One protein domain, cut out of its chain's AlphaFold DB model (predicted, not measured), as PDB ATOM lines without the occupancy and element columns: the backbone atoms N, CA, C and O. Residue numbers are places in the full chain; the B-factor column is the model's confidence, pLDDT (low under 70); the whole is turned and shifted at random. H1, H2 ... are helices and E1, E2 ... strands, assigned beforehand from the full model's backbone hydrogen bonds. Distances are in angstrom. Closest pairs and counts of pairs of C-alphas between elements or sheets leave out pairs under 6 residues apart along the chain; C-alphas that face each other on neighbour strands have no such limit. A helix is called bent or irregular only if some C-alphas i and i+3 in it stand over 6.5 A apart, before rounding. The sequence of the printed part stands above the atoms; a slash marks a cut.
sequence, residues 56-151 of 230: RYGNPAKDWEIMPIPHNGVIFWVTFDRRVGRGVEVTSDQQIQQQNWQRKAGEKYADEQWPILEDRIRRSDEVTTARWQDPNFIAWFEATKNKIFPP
ATOM      1  N   ARG A  56      20.570  39.910  21.910       49.19
ATOM      2  CA  ARG A  56      20.576  39.063  23.124       49.19
ATOM      3  C   ARG A  56      19.432  38.038  23.127       49.19
ATOM      4  O   ARG A  56      19.570  36.972  23.715       49.19
ATOM      5  N   TYR A  57      18.325  38.334  22.443       51.78
ATOM      6  CA  TYR A  57      17.179  37.432  22.302       51.78
ATOM      7  C   TYR A  57      17.504  36.122  21.564       51.78
ATOM      8  O   TYR A  57      16.797  35.136  21.779       51.78
ATOM      9  N   GLY A  58      18.564  36.109  20.743       68.81
ATOM     10  CA  GLY A  58      19.044  34.937  20.007       68.81
ATOM     11  C   GLY A  58      19.958  33.999  20.803       68.81
ATOM     12  O   GLY A  58      20.323  32.952  20.277       68.81
ATOM     13  N   ASN A  59      20.328  34.344  22.043       83.00
ATOM     14  CA  ASN A  59      21.098  33.459  22.915       83.00
ATOM     15  C   ASN A  59      20.229  32.258  23.344       83.00
ATOM     16  O   ASN A  59      19.198  32.476  23.999       83.00
ATOM     17  N   PRO A  60      20.604  31.002  23.024       83.88
ATOM     18  CA  PRO A  60      19.825  29.839  23.445       83.88
ATOM     19  C   PRO A  60      19.721  29.750  24.976       83.88
ATOM     20  O   PRO A  60      18.635  29.467  25.484       83.88
ATOM     21  N   ALA A  61      20.795  30.118  25.686       86.88
ATOM     22  CA  ALA A  61      20.977  29.960  27.128       86.88
ATOM     23  C   ALA A  61      20.458  31.111  28.003       86.88
ATOM     24  O   ALA A  61      20.711  31.137  29.205       86.88
ATOM     25  N   LYS A  62      19.712  32.072  27.443       85.38
ATOM     26  CA  LYS A  62      19.250  33.262  28.191       85.38
ATOM     27  C   LYS A  62      18.343  32.958  29.404       85.38
ATOM     28  O   LYS A  62      18.119  33.847  30.216       85.38
ATOM     29  N   ASP A  63      17.816  31.734  29.492       86.81
ATOM     30  CA  ASP A  63      16.924  31.243  30.552       86.81
ATOM     31  C   ASP A  63      17.548  30.060  31.334       86.81
ATOM     32  O   ASP A  63      16.843  29.310  32.009       86.81
ATOM     33  N   TRP A  64      18.862  29.848  31.211       90.06
ATOM     34  CA  TRP A  64      19.568  28.743  31.863       90.06
ATOM     35  C   TRP A  64      20.062  29.107  33.271       90.06
ATOM     36  O   TRP A  64      20.402  30.254  33.568       90.06
ATOM     37  N   GLU A  65      20.128  28.110  34.151       89.75
ATOM     38  CA  GLU A  65      20.655  28.232  35.511       89.75
ATOM     39  C   GLU A  65      21.565  27.051  35.849       89.75
ATOM     40  O   GLU A  65      21.245  25.913  35.531       89.75
ATOM     41  N   ILE A  66      22.674  27.311  36.546       89.31
ATOM     42  CA  ILE A  66      23.556  26.260  37.071       89.31
ATOM     43  C   ILE A  66      23.202  25.983  38.528       89.31
ATOM     44  O   ILE A  66      23.304  26.882  39.370       89.31
ATOM     45  N   MET A  67      22.838  24.734  38.807       88.94
ATOM     46  CA  MET A  67      22.418  24.228  40.109       88.94
ATOM     47  C   MET A  67      23.379  23.132  40.609       88.94
ATOM     48  O   MET A  67      24.006  22.445  39.798       88.94
ATOM     49  N   PRO A  68      23.512  22.942  41.933       89.31
ATOM     50  CA  PRO A  68      24.241  21.813  42.498       89.31
ATOM     51  C   PRO A  68      23.350  20.560  42.544       89.31
ATOM     52  O   PRO A  68      22.328  20.559  43.231       89.31
ATOM     53  N   ILE A  69      23.748  19.487  41.859       88.19
ATOM     54  CA  ILE A  69      22.980  18.233  41.752       88.19
ATOM     55  C   ILE A  69      23.747  17.061  42.379       88.19
ATOM     56  O   ILE A  69      24.918  16.869  42.047       88.19
ATOM     57  N   PRO A  70      23.126  16.254  43.262       87.19
ATOM     58  CA  PRO A  70      23.720  15.018  43.755       87.19
ATOM     59  C   PRO A  70      23.593  13.891  42.716       87.19
ATOM     60  O   PRO A  70      22.492  13.528  42.310       87.19
ATOM     61  N   HIS A  71      24.716  13.287  42.336       80.75
ATOM     62  CA  HIS A  71      24.789  12.121  41.458       80.75
ATOM     63  C   HIS A  71      25.779  11.106  42.054       80.75
ATOM     64  O   HIS A  71      26.929  11.438  42.336       80.75
ATOM     65  N   ASN A  72      25.330   9.870  42.299       86.06
ATOM     66  CA  ASN A  72      26.124   8.786  42.911       86.06
ATOM     67  C   ASN A  72      26.874   9.181  44.209       86.06
ATOM     68  O   ASN A  72      28.001   8.754  44.443       86.06
ATOM     69  N   GLY A  73      26.251  10.014  45.052       82.00
ATOM     70  CA  GLY A  73      26.822  10.478  46.326       82.00
ATOM     71  C   GLY A  73      27.796  11.660  46.224       82.00
ATOM     72  O   GLY A  73      28.263  12.141  47.252       82.00
ATOM     73  N   VAL A  74      28.074  12.163  45.018       84.38
ATOM     74  CA  VAL A  74      28.913  13.346  44.765       84.38
ATOM     75  C   VAL A  74      28.038  14.488  44.243       84.38
ATOM     76  O   VAL A  74      27.080  14.248  43.513       84.38
ATOM     77  N   ILE A  75      28.336  15.737  44.615       84.00
ATOM     78  CA  ILE A  75      27.608  16.912  44.111       84.00
ATOM     79  C   ILE A  75      28.351  17.498  42.905       84.00
ATOM     80  O   ILE A  75      29.560  17.715  42.966       84.00
ATOM     81  N   PHE A  76      27.622  17.791  41.829       86.38
ATOM     82  CA  PHE A  76      28.135  18.375  40.587       86.38
ATOM     83  C   PHE A  76      27.470  19.720  40.279       86.38
ATOM     84  O   PHE A  76      26.329  19.951  40.682       86.38
ATOM     85  N   TRP A  77      28.160  20.599  39.551       87.31
ATOM     86  CA  TRP A  77      27.561  21.800  38.959       87.31
ATOM     87  C   TRP A  77      26.975  21.469  37.585       87.31
ATOM     88  O   TRP A  77      27.718  21.118  36.675       87.31
ATOM     89  N   VAL A  78      25.655  21.601  37.440       89.94
ATOM     90  CA  VAL A  78      24.905  21.175  36.245       89.94
ATOM     91  C   VAL A  78      23.940  22.278  35.809       89.94
ATOM     92  O   VAL A  78      23.320  22.921  36.659       89.94
ATOM     93  N   THR A  79      23.808  22.516  34.503       91.62
ATOM     94  CA  THR A  79      22.891  23.528  33.951       91.62
ATOM     95  C   THR A  79      21.502  22.963  33.649       91.62
ATOM     96  O   THR A  79      21.373  21.870  33.106       91.62
ATOM     97  N   PHE A  80      20.462  23.751  33.930       90.75
ATOM     98  CA  PHE A  80      19.057  23.472  33.623       90.75
ATOM     99  C   PHE A  80      18.426  24.611  32.811       90.75
ATOM    100  O   PHE A  80      18.653  25.786  33.108       90.75
ATOM    101  N   ASP A  81      17.583  24.278  31.829       88.62
ATOM    102  CA  ASP A  81      16.771  25.253  31.086       88.62
ATOM    103  C   ASP A  81      15.444  25.522  31.818       88.62
ATOM    104  O   ASP A  81      14.563  24.656  31.893       88.62
ATOM    105  N   ARG A  82      15.279  26.741  32.355       83.38
ATOM    106  CA  ARG A  82      14.089  27.139  33.124       83.38
ATOM    107  C   ARG A  82      12.834  27.357  32.272       83.38
ATOM    108  O   ARG A  82      11.758  27.517  32.845       83.38
ATOM    109  N   ARG A  83      12.905  27.335  30.932       75.12
ATOM    110  CA  ARG A  83      11.694  27.400  30.085       75.12
ATOM    111  C   ARG A  83      10.779  26.195  30.290       75.12
ATOM    112  O   ARG A  83       9.576  26.303  30.068       75.12
ATOM    113  N   VAL A  84      11.332  25.055  30.710       63.38
ATOM    114  CA  VAL A  84      10.622  23.770  30.798       63.38
ATOM    115  C   VAL A  84      10.269  23.432  32.257       63.38
ATOM    116  O   VAL A  84      10.593  22.374  32.791       63.38
ATOM    117  N   GLY A  85       9.594  24.362  32.938       62.25
ATOM    118  CA  GLY A  85       9.047  24.149  34.283       62.25
ATOM    119  C   GLY A  85      10.103  24.187  35.394       62.25
ATOM    120  O   GLY A  85      10.723  25.221  35.620       62.25
ATOM    121  N   ARG A  86      10.298  23.076  36.121       56.56
ATOM    122  CA  ARG A  86      11.285  22.972  37.225       56.56
ATOM    123  C   ARG A  86      12.751  22.911  36.757       56.56
ATOM    124  O   ARG A  86      13.631  22.717  37.589       56.56
ATOM    125  N   GLY A  87      12.996  23.093  35.461       70.25
ATOM    126  CA  GLY A  87      14.282  22.859  34.822       70.25
ATOM    127  C   GLY A  87      14.337  21.468  34.197       70.25
ATOM    128  O   GLY A  87      14.026  20.474  34.849       70.25
ATOM    129  N   VAL A  88      14.759  21.406  32.936       85.31
ATOM    130  CA  VAL A  88      15.266  20.178  32.304       85.31
ATOM    131  C   VAL A  88      16.777  20.330  32.175       85.31
ATOM    132  O   VAL A  88      17.247  21.421  31.852       85.31
ATOM    133  N   GLU A  89      17.523  19.268  32.476       88.12
ATOM    134  CA  GLU A  89      18.985  19.249  32.369       88.12
ATOM    135  C   GLU A  89      19.409  19.580  30.932       88.12
ATOM    136  O   GLU A  89      18.863  19.031  29.973       88.12
ATOM    137  N   VAL A  90      20.337  20.526  30.781       88.44
ATOM    138  CA  VAL A  90      20.828  20.960  29.469       88.44
ATOM    139  C   VAL A  90      21.652  19.836  28.858       88.44
ATOM    140  O   VAL A  90      22.601  19.359  29.471       88.44
ATOM    141  N   THR A  91      21.311  19.427  27.638       85.62
ATOM    142  CA  THR A  91      22.013  18.336  26.953       85.62
ATOM    143  C   THR A  91      23.301  18.804  26.277       85.62
ATOM    144  O   THR A  91      23.448  19.977  25.914       85.62
ATOM    145  N   SER A  92      24.198  17.854  25.998       84.12
ATOM    146  CA  SER A  92      25.369  18.046  25.128       84.12
ATOM    147  C   SER A  92      25.049  18.809  23.824       84.12
ATOM    148  O   SER A  92      25.735  19.776  23.492       84.12
ATOM    149  N   ASP A  93      23.967  18.467  23.111       82.50
ATOM    150  CA  ASP A  93      23.560  19.166  21.876       82.50
ATOM    151  C   ASP A  93      23.162  20.631  22.113       82.50
ATOM    152  O   ASP A  93      23.478  21.510  21.305       82.50
ATOM    153  N   GLN A  94      22.468  20.918  23.218       84.62
ATOM    154  CA  GLN A  94      22.102  22.285  23.585       84.62
ATOM    155  C   GLN A  94      23.350  23.100  23.947       84.62
ATOM    156  O   GLN A  94      23.504  24.227  23.464       84.62
ATOM    157  N   GLN A  95      24.275  22.526  24.725       87.75
ATOM    158  CA  GLN A  95      25.562  23.148  25.048       87.75
ATOM    159  C   GLN A  95      26.359  23.464  23.767       87.75
ATOM    160  O   GLN A  95      26.836  24.584  23.594       87.75
ATOM    161  N   ILE A  96      26.430  22.531  22.811       82.75
ATOM    162  CA  ILE A  96      27.109  22.731  21.519       82.75
ATOM    163  C   ILE A  96      26.457  23.861  20.701       82.75
ATOM    164  O   ILE A  96      27.164  24.675  20.097       82.75
ATOM    165  N   GLN A  97      25.123  23.971  20.695       83.25
ATOM    166  CA  GLN A  97      24.417  25.095  20.055       83.25
ATOM    167  C   GLN A  97      24.760  26.439  20.716       83.25
ATOM    168  O   GLN A  97      24.964  27.431  20.012       83.25
ATOM    169  N   GLN A  98      24.891  26.470  22.045       87.88
ATOM    170  CA  GLN A  98      25.287  27.657  22.805       87.88
ATOM    171  C   GLN A  98      26.727  28.085  22.483       87.88
ATOM    172  O   GLN A  98      26.946  29.241  22.113       87.88
ATOM    173  N   GLN A  99      27.685  27.153  22.490       85.38
ATOM    174  CA  GLN A  99      29.074  27.437  22.109       85.38
ATOM    175  C   GLN A  99      29.176  27.920  20.652       85.38
ATOM    176  O   GLN A  99      29.935  28.836  20.334       85.38
ATOM    177  N   ASN A 100      28.384  27.344  19.741       83.12
ATOM    178  CA  ASN A 100      28.318  27.796  18.350       83.12
ATOM    179  C   ASN A 100      27.706  29.197  18.206       83.12
ATOM    180  O   ASN A 100      28.162  29.971  17.361       83.12
ATOM    181  N   TRP A 101      26.724  29.561  19.037       85.19
ATOM    182  CA  TRP A 101      26.224  30.934  19.110       85.19
ATOM    183  C   TRP A 101      27.316  31.895  19.601       85.19
ATOM    184  O   TRP A 101      27.563  32.902  18.937       85.19
ATOM    185  N   GLN A 102      28.049  31.553  20.669       83.50
ATOM    186  CA  GLN A 102      29.174  32.356  21.169       83.50
ATOM    187  C   GLN A 102      30.240  32.597  20.093       83.50
ATOM    188  O   GLN A 102      30.595  33.750  19.849       83.50
ATOM    189  N   ARG A 103      30.700  31.548  19.391       81.12
ATOM    190  CA  ARG A 103      31.677  31.662  18.285       81.12
ATOM    191  C   ARG A 103      31.242  32.687  17.231       81.12
ATOM    192  O   ARG A 103      32.068  33.464  16.761       81.12
ATOM    193  N   LYS A 104      29.949  32.723  16.881       80.06
ATOM    194  CA  LYS A 104      29.388  33.702  15.930       80.06
ATOM    195  C   LYS A 104      29.141  35.095  16.545       80.06
ATOM    196  O   LYS A 104      29.045  36.071  15.801       80.06
ATOM    197  N   ALA A 105      28.984  35.200  17.865       78.12
ATOM    198  CA  ALA A 105      28.600  36.424  18.575       78.12
ATOM    199  C   ALA A 105      29.786  37.195  19.203       78.12
ATOM    200  O   ALA A 105      29.651  38.390  19.489       78.12
ATOM    201  N   GLY A 106      30.946  36.548  19.359       78.25
ATOM    202  CA  GLY A 106      32.224  37.140  19.771       78.25
ATOM    203  C   GLY A 106      32.545  37.027  21.269       78.25
ATOM    204  O   GLY A 106      31.674  36.752  22.094       78.25
ATOM    205  N   GLU A 107      33.810  37.291  21.617       79.25
ATOM    206  CA  GLU A 107      34.396  37.075  22.956       79.25
ATOM    207  C   GLU A 107      33.668  37.819  24.093       79.25
ATOM    208  O   GLU A 107      33.678  37.381  25.237       79.25
ATOM    209  N   LYS A 108      32.919  38.883  23.782       80.88
ATOM    210  CA  LYS A 108      32.006  39.566  24.722       80.88
ATOM    211  C   LYS A 108      30.911  38.672  25.346       80.88
ATOM    212  O   LYS A 108      30.223  39.136  26.250       80.88
ATOM    213  N   TYR A 109      30.727  37.441  24.862       80.75
ATOM    214  CA  TYR A 109      29.861  36.416  25.467       80.75
ATOM    215  C   TYR A 109      30.635  35.179  25.948       80.75
ATOM    216  O   TYR A 109      30.020  34.180  26.314       80.75
ATOM    217  N   ALA A 110      31.972  35.223  25.958       74.94
ATOM    218  CA  ALA A 110      32.822  34.123  26.406       74.94
ATOM    219  C   ALA A 110      32.545  33.713  27.855       74.94
ATOM    220  O   ALA A 110      32.673  32.537  28.178       74.94
ATOM    221  N   ASP A 111      32.113  34.661  28.691       79.50
ATOM    222  CA  ASP A 111      31.831  34.437  30.110       79.50
ATOM    223  C   ASP A 111      30.454  33.796  30.376       79.50
ATOM    224  O   ASP A 111      30.102  33.502  31.515       79.50
ATOM    225  N   GLU A 112      29.679  33.522  29.326       81.25
ATOM    226  CA  GLU A 112      28.423  32.772  29.398       81.25
ATOM    227  C   GLU A 112      28.669  31.267  29.154       81.25
ATOM    228  O   GLU A 112      28.033  30.680  28.286       81.25
ATOM    229  N   GLN A 113      29.626  30.637  29.849       82.88
ATOM    230  CA  GLN A 113      29.820  29.175  29.779       82.88
ATOM    231  C   GLN A 113      28.856  28.430  30.712       82.88
ATOM    232  O   GLN A 113      28.655  28.829  31.860       82.88
ATOM    233  N   TRP A 114      28.315  27.307  30.229       88.38
ATOM    234  CA  TRP A 114      27.279  26.525  30.911       88.38
ATOM    235  C   TRP A 114      27.629  25.027  30.922       88.38
ATOM    236  O   TRP A 114      27.624  24.412  29.855       88.38
ATOM    237  N   PRO A 115      27.968  24.429  32.079       86.25
ATOM    238  CA  PRO A 115      28.350  23.025  32.170       86.25
ATOM    239  C   PRO A 115      27.156  22.077  32.220       86.25
ATOM    240  O   PRO A 115      26.088  22.425  32.728       86.25
ATOM    241  N   ILE A 116      27.366  20.855  31.758       83.88
ATOM    242  CA  ILE A 116      26.394  19.754  31.794       83.88
ATOM    243  C   ILE A 116      26.892  18.639  32.728       83.88
ATOM    244  O   ILE A 116      28.027  18.693  33.210       83.88
ATOM    245  N   LEU A 117      26.072  17.630  33.035       76.56
ATOM    246  CA  LEU A 117      26.487  16.556  33.949       76.56
ATOM    247  C   LEU A 117      27.673  15.752  33.378       76.56
ATOM    248  O   LEU A 117      28.543  15.293  34.123       76.56
ATOM    249  N   GLU A 118      27.759  15.654  32.050       83.38
ATOM    250  CA  GLU A 118      28.855  15.027  31.311       83.38
ATOM    251  C   GLU A 118      30.203  15.768  31.453       83.38
ATOM    252  O   GLU A 118      31.243  15.117  31.344       83.38
ATOM    253  N   ASP A 119      30.221  17.071  31.788       78.38
ATOM    254  CA  ASP A 119      31.458  17.804  32.137       78.38
ATOM    255  C   ASP A 119      32.056  17.337  33.481       78.38
ATOM    256  O   ASP A 119      33.220  17.612  33.778       78.38
ATOM    257  N   ARG A 120      31.266  16.638  34.314       81.75
ATOM    258  CA  ARG A 120      31.675  16.035  35.599       81.75
ATOM    259  C   ARG A 120      32.359  17.003  36.574       81.75
ATOM    260  O   ARG A 120      33.182  16.588  37.392       81.75
ATOM    261  N   ILE A 121      31.979  18.283  36.552       85.00
ATOM    262  CA  ILE A 121      32.496  19.300  37.479       85.00
ATOM    263  C   ILE A 121      31.967  19.031  38.887       85.00
ATOM    264  O   ILE A 121      30.912  19.533  39.283       85.00
ATOM    265  N   ARG A 122      32.704  18.230  39.660       84.12
ATOM    266  CA  ARG A 122      32.439  18.064  41.088       84.12
ATOM    267  C   ARG A 122      32.509  19.435  41.761       84.12
ATOM    268  O   ARG A 122      33.513  20.136  41.650       84.12
ATOM    269  N   ARG A 123      31.468  19.779  42.508       80.81
ATOM    270  CA  ARG A 123      31.457  20.927  43.412       80.81
ATOM    271  C   ARG A 123      32.431  20.685  44.569       80.81
ATOM    272  O   ARG A 123      32.442  19.593  45.136       80.81
ATOM    273  N   SER A 124      33.230  21.690  44.917       76.31
ATOM    274  CA  SER A 124      34.075  21.665  46.112       76.31
ATOM    275  C   SER A 124      33.210  21.612  47.371       76.31
ATOM    276  O   SER A 124      32.254  22.381  47.513       76.31
ATOM    277  N   ASP A 125      33.571  20.730  48.304       69.94
ATOM    278  CA  ASP A 125      32.843  20.529  49.563       69.94
ATOM    279  C   ASP A 125      32.881  21.793  50.457       69.94
ATOM    280  O   ASP A 125      32.015  21.983  51.308       69.94
ATOM    281  N   GLU A 126      33.851  22.688  50.225       71.25
ATOM    282  CA  GLU A 126      34.021  23.970  50.925       71.25
ATOM    283  C   GLU A 126      33.027  25.058  50.472       71.25
ATOM    284  O   GLU A 126      32.746  25.999  51.219       71.25
ATOM    285  N   VAL A 127      32.481  24.963  49.253       71.88
ATOM    286  CA  VAL A 127      31.629  26.013  48.669       71.88
ATOM    287  C   VAL A 127      30.159  25.701  48.909       71.88
ATOM    288  O   VAL A 127      29.638  24.677  48.470       71.88
ATOM    289  N   THR A 128      29.452  26.604  49.590       68.06
ATOM    290  CA  THR A 128      28.081  26.369  50.078       68.06
ATOM    291  C   THR A 128      26.984  26.635  49.043       68.06
ATOM    292  O   THR A 128      25.991  25.904  49.026       68.06
ATOM    293  N   THR A 129      27.146  27.635  48.165       67.44
ATOM    294  CA  THR A 129      26.115  28.045  47.180       67.44
ATOM    295  C   THR A 129      26.649  28.630  45.866       67.44
ATOM    296  O   THR A 129      26.028  28.435  44.823       67.44
ATOM    297  N   ALA A 130      27.769  29.357  45.883       80.94
ATOM    298  CA  ALA A 130      28.187  30.212  44.771       80.94
ATOM    299  C   ALA A 130      29.218  29.546  43.840       80.94
ATOM    300  O   ALA A 130      30.414  29.564  44.115       80.94
ATOM    301  N   ARG A 131      28.779  29.037  42.680       82.44
ATOM    302  CA  ARG A 131      29.661  28.404  41.668       82.44
ATOM    303  C   ARG A 131      30.860  29.260  41.232       82.44
ATOM    304  O   ARG A 131      31.926  28.729  40.964       82.44
ATOM    305  N   TRP A 132      30.716  30.587  41.203       84.12
ATOM    306  CA  TRP A 132      31.789  31.526  40.837       84.12
ATOM    307  C   TRP A 132      32.851  31.713  41.937       84.12
ATOM    308  O   TRP A 132      33.771  32.510  41.771       84.12
ATOM    309  N   GLN A 133      32.721  31.004  43.061       82.56
ATOM    310  CA  GLN A 133      33.735  30.868  44.110       82.56
ATOM    311  C   GLN A 133      34.351  29.457  44.131       82.56
ATOM    312  O   GLN A 133      35.270  29.209  44.905       82.56
ATOM    313  N   ASP A 134      33.859  28.526  43.305       77.56
ATOM    314  CA  ASP A 134      34.316  27.138  43.289       77.56
ATOM    315  C   ASP A 134      35.551  26.970  42.386       77.56
ATOM    316  O   ASP A 134      35.462  27.238  41.183       77.56
ATOM    317  N   PRO A 135      36.700  26.509  42.919       75.88
ATOM    318  CA  PRO A 135      37.923  26.364  42.137       75.88
ATOM    319  C   PRO A 135      37.775  25.370  40.978       75.88
ATOM    320  O   PRO A 135      38.404  25.571  39.940       75.88
ATOM    321  N   ASN A 136      36.917  24.352  41.100       79.62
ATOM    322  CA  ASN A 136      36.685  23.370  40.039       79.62
ATOM    323  C   ASN A 136      35.854  23.978  38.901       79.62
ATOM    324  O   ASN A 136      36.156  23.759  37.727       79.62
ATOM    325  N   PHE A 137      34.844  24.790  39.238       82.94
ATOM    326  CA  PHE A 137      34.062  25.533  38.245       82.94
ATOM    327  C   PHE A 137      34.923  26.583  37.532       82.94
ATOM    328  O   PHE A 137      34.887  26.660  36.308       82.94
ATOM    329  N   ILE A 138      35.736  27.348  38.271       82.75
ATOM    330  CA  ILE A 138      36.651  28.357  37.709       82.75
ATOM    331  C   ILE A 138      37.680  27.699  36.773       82.75
ATOM    332  O   ILE A 138      37.905  28.185  35.666       82.75
ATOM    333  N   ALA A 139      38.269  26.570  37.181       78.69
ATOM    334  CA  ALA A 139      39.226  25.822  36.367       78.69
ATOM    335  C   ALA A 139      38.607  25.281  35.065       78.69
ATOM    336  O   ALA A 139      39.198  25.437  33.993       78.69
ATOM    337  N   TRP A 140      37.407  24.689  35.135       86.38
ATOM    338  CA  TRP A 140      36.666  24.253  33.946       86.38
ATOM    339  C   TRP A 140      36.289  25.430  33.040       86.38
ATOM    340  O   TRP A 140      36.460  25.351  31.827       86.38
ATOM    341  N   PHE A 141      35.814  26.532  33.623       84.62
ATOM    342  CA  PHE A 141      35.365  27.719  32.900       84.62
ATOM    343  C   PHE A 141      36.497  28.319  32.064       84.62
ATOM    344  O   PHE A 141      36.321  28.534  30.865       84.62
ATOM    345  N   GLU A 142      37.680  28.501  32.655       78.81
ATOM    346  CA  GLU A 142      38.877  28.935  31.931       78.81
ATOM    347  C   GLU A 142      39.262  27.921  30.840       78.81
ATOM    348  O   GLU A 142      39.475  28.301  29.687       78.81
ATOM    349  N   ALA A 143      39.292  26.620  31.147       76.88
ATOM    350  CA  ALA A 143      39.642  25.591  30.165       76.88
ATOM    351  C   ALA A 143      38.676  25.543  28.963       76.88
ATOM    352  O   ALA A 143      39.113  25.347  27.829       76.88
ATOM    353  N   THR A 144      37.376  25.746  29.184       81.06
ATOM    354  CA  THR A 144      36.345  25.747  28.138       81.06
ATOM    355  C   THR A 144      36.321  27.068  27.365       81.06
ATOM    356  O   THR A 144      36.273  27.046  26.134       81.06
ATOM    357  N   LYS A 145      36.490  28.214  28.039       80.88
ATOM    358  CA  LYS A 145      36.659  29.529  27.401       80.88
ATOM    359  C   LYS A 145      37.810  29.516  26.392       80.88
ATOM    360  O   LYS A 145      37.594  29.853  25.229       80.88
ATOM    361  N   ASN A 146      38.978  29.003  26.790       75.75
ATOM    362  CA  ASN A 146      40.160  28.886  25.926       75.75
ATOM    363  C   ASN A 146      39.995  27.889  24.744       75.75
ATOM    364  O   ASN A 146      40.806  27.911  23.823       75.75
ATOM    365  N   LYS A 147      38.957  27.031  24.715       71.69
ATOM    366  CA  LYS A 147      38.616  26.186  23.541       71.69
ATOM    367  C   LYS A 147      37.719  26.897  22.521       71.69
ATOM    368  O   LYS A 147      37.660  26.487  21.363       71.69
ATOM    369  N   ILE A 148      36.964  27.905  22.953       73.00
ATOM    370  CA  ILE A 148      35.957  28.605  22.137       73.00
ATOM    371  C   ILE A 148      36.536  29.920  21.613       73.00
ATOM    372  O   ILE A 148      36.375  30.245  20.438       73.00
ATOM    373  N   PHE A 149      37.267  30.616  22.480       74.50
ATOM    374  CA  PHE A 149      38.080  31.785  22.190       74.50
ATOM    375  C   PHE A 149      39.516  31.450  22.611       74.50
ATOM    376  O   PHE A 149      39.908  31.755  23.739       74.50
ATOM    377  N   PRO A 150      40.293  30.746  21.763       68.31
ATOM    378  CA  PRO A 150      41.699  30.516  22.054       68.31
ATOM    379  C   PRO A 150      42.395  31.872  22.218       68.31
ATOM    380  O   PRO A 150      42.151  32.779  21.413       68.31
ATOM    381  N   PRO A 151      43.244  32.034  23.245       62.41
ATOM    382  CA  PRO A 151      43.896  33.305  23.502       62.41
ATOM    383  C   PRO A 151      44.742  33.668  22.285       62.41
ATOM    384  O   PRO A 151      45.335  32.791  21.652       62.41
TER     385      PRO A 151
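AT A GLANCE: This is residues 56 to 151 of the 230 residues of an uncharacterized protein of Botrytis tulipae (UniProt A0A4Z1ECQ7). A bent two-stranded hairpin, E1 and E2, and two helices, H1 and H2, are set round a long link, residues 106 to 134, which passes through the middle near Trp 114. The 96 printed residues hold, in order, E1, E2, H1 and H2; the sheet, E1 - E2, is antiparallel. The class is mixed, with 44 residues in named elements, under half. It is compact, radius of gyration of the C-alphas 13.2 A, spanning 38 by 34 by 20 A.

IN THESE COORDINATES: E1, residues 64 to 71, begins at C-alpha (19.568, 28.743, 31.863) and measures 19.9 A; E2, 74 to 81, 21.8 A. H1 is residues 92 to 105, 19.8 A. H2, 135 to 148, 20.2 A, ends at C-alpha (35.957, 28.605, 22.137).

HOW THE PARTS SIT: E1 bends by 58 degrees at residue 68, E2 by 52 degrees at residue 77. N 67 and O 78 are within hydrogen-bond range, 2.9 A. Residues 80 to 81 of E2 pair antiparallel with 88 to 89. The closest C-alphas of E2 and H2, Trp 77 and Phe 137, are 7.5 A apart. H1, with residues 99 to 103 alone, only just touches residue 148 of H2, with 3 pairs of C-alphas within 8 A, closest Arg 103 and Ile 148, 6.5 A; the tilt is steep, 60 degrees, the same way. E1 is apart from both helices. Every O i to N i+4 pair is within hydrogen-bond range in H1, 9 of 10 in H2.

THE WHOLE: The farthest C-alphas, Gly 73 and Lys 104, are 38.3 A apart. The printed part has no cut; the link from H1 to H2 is long. pLDDT is under 70 at residues 56 to 58, 84 to 86, 125, 128 to 129 and 150 to 151.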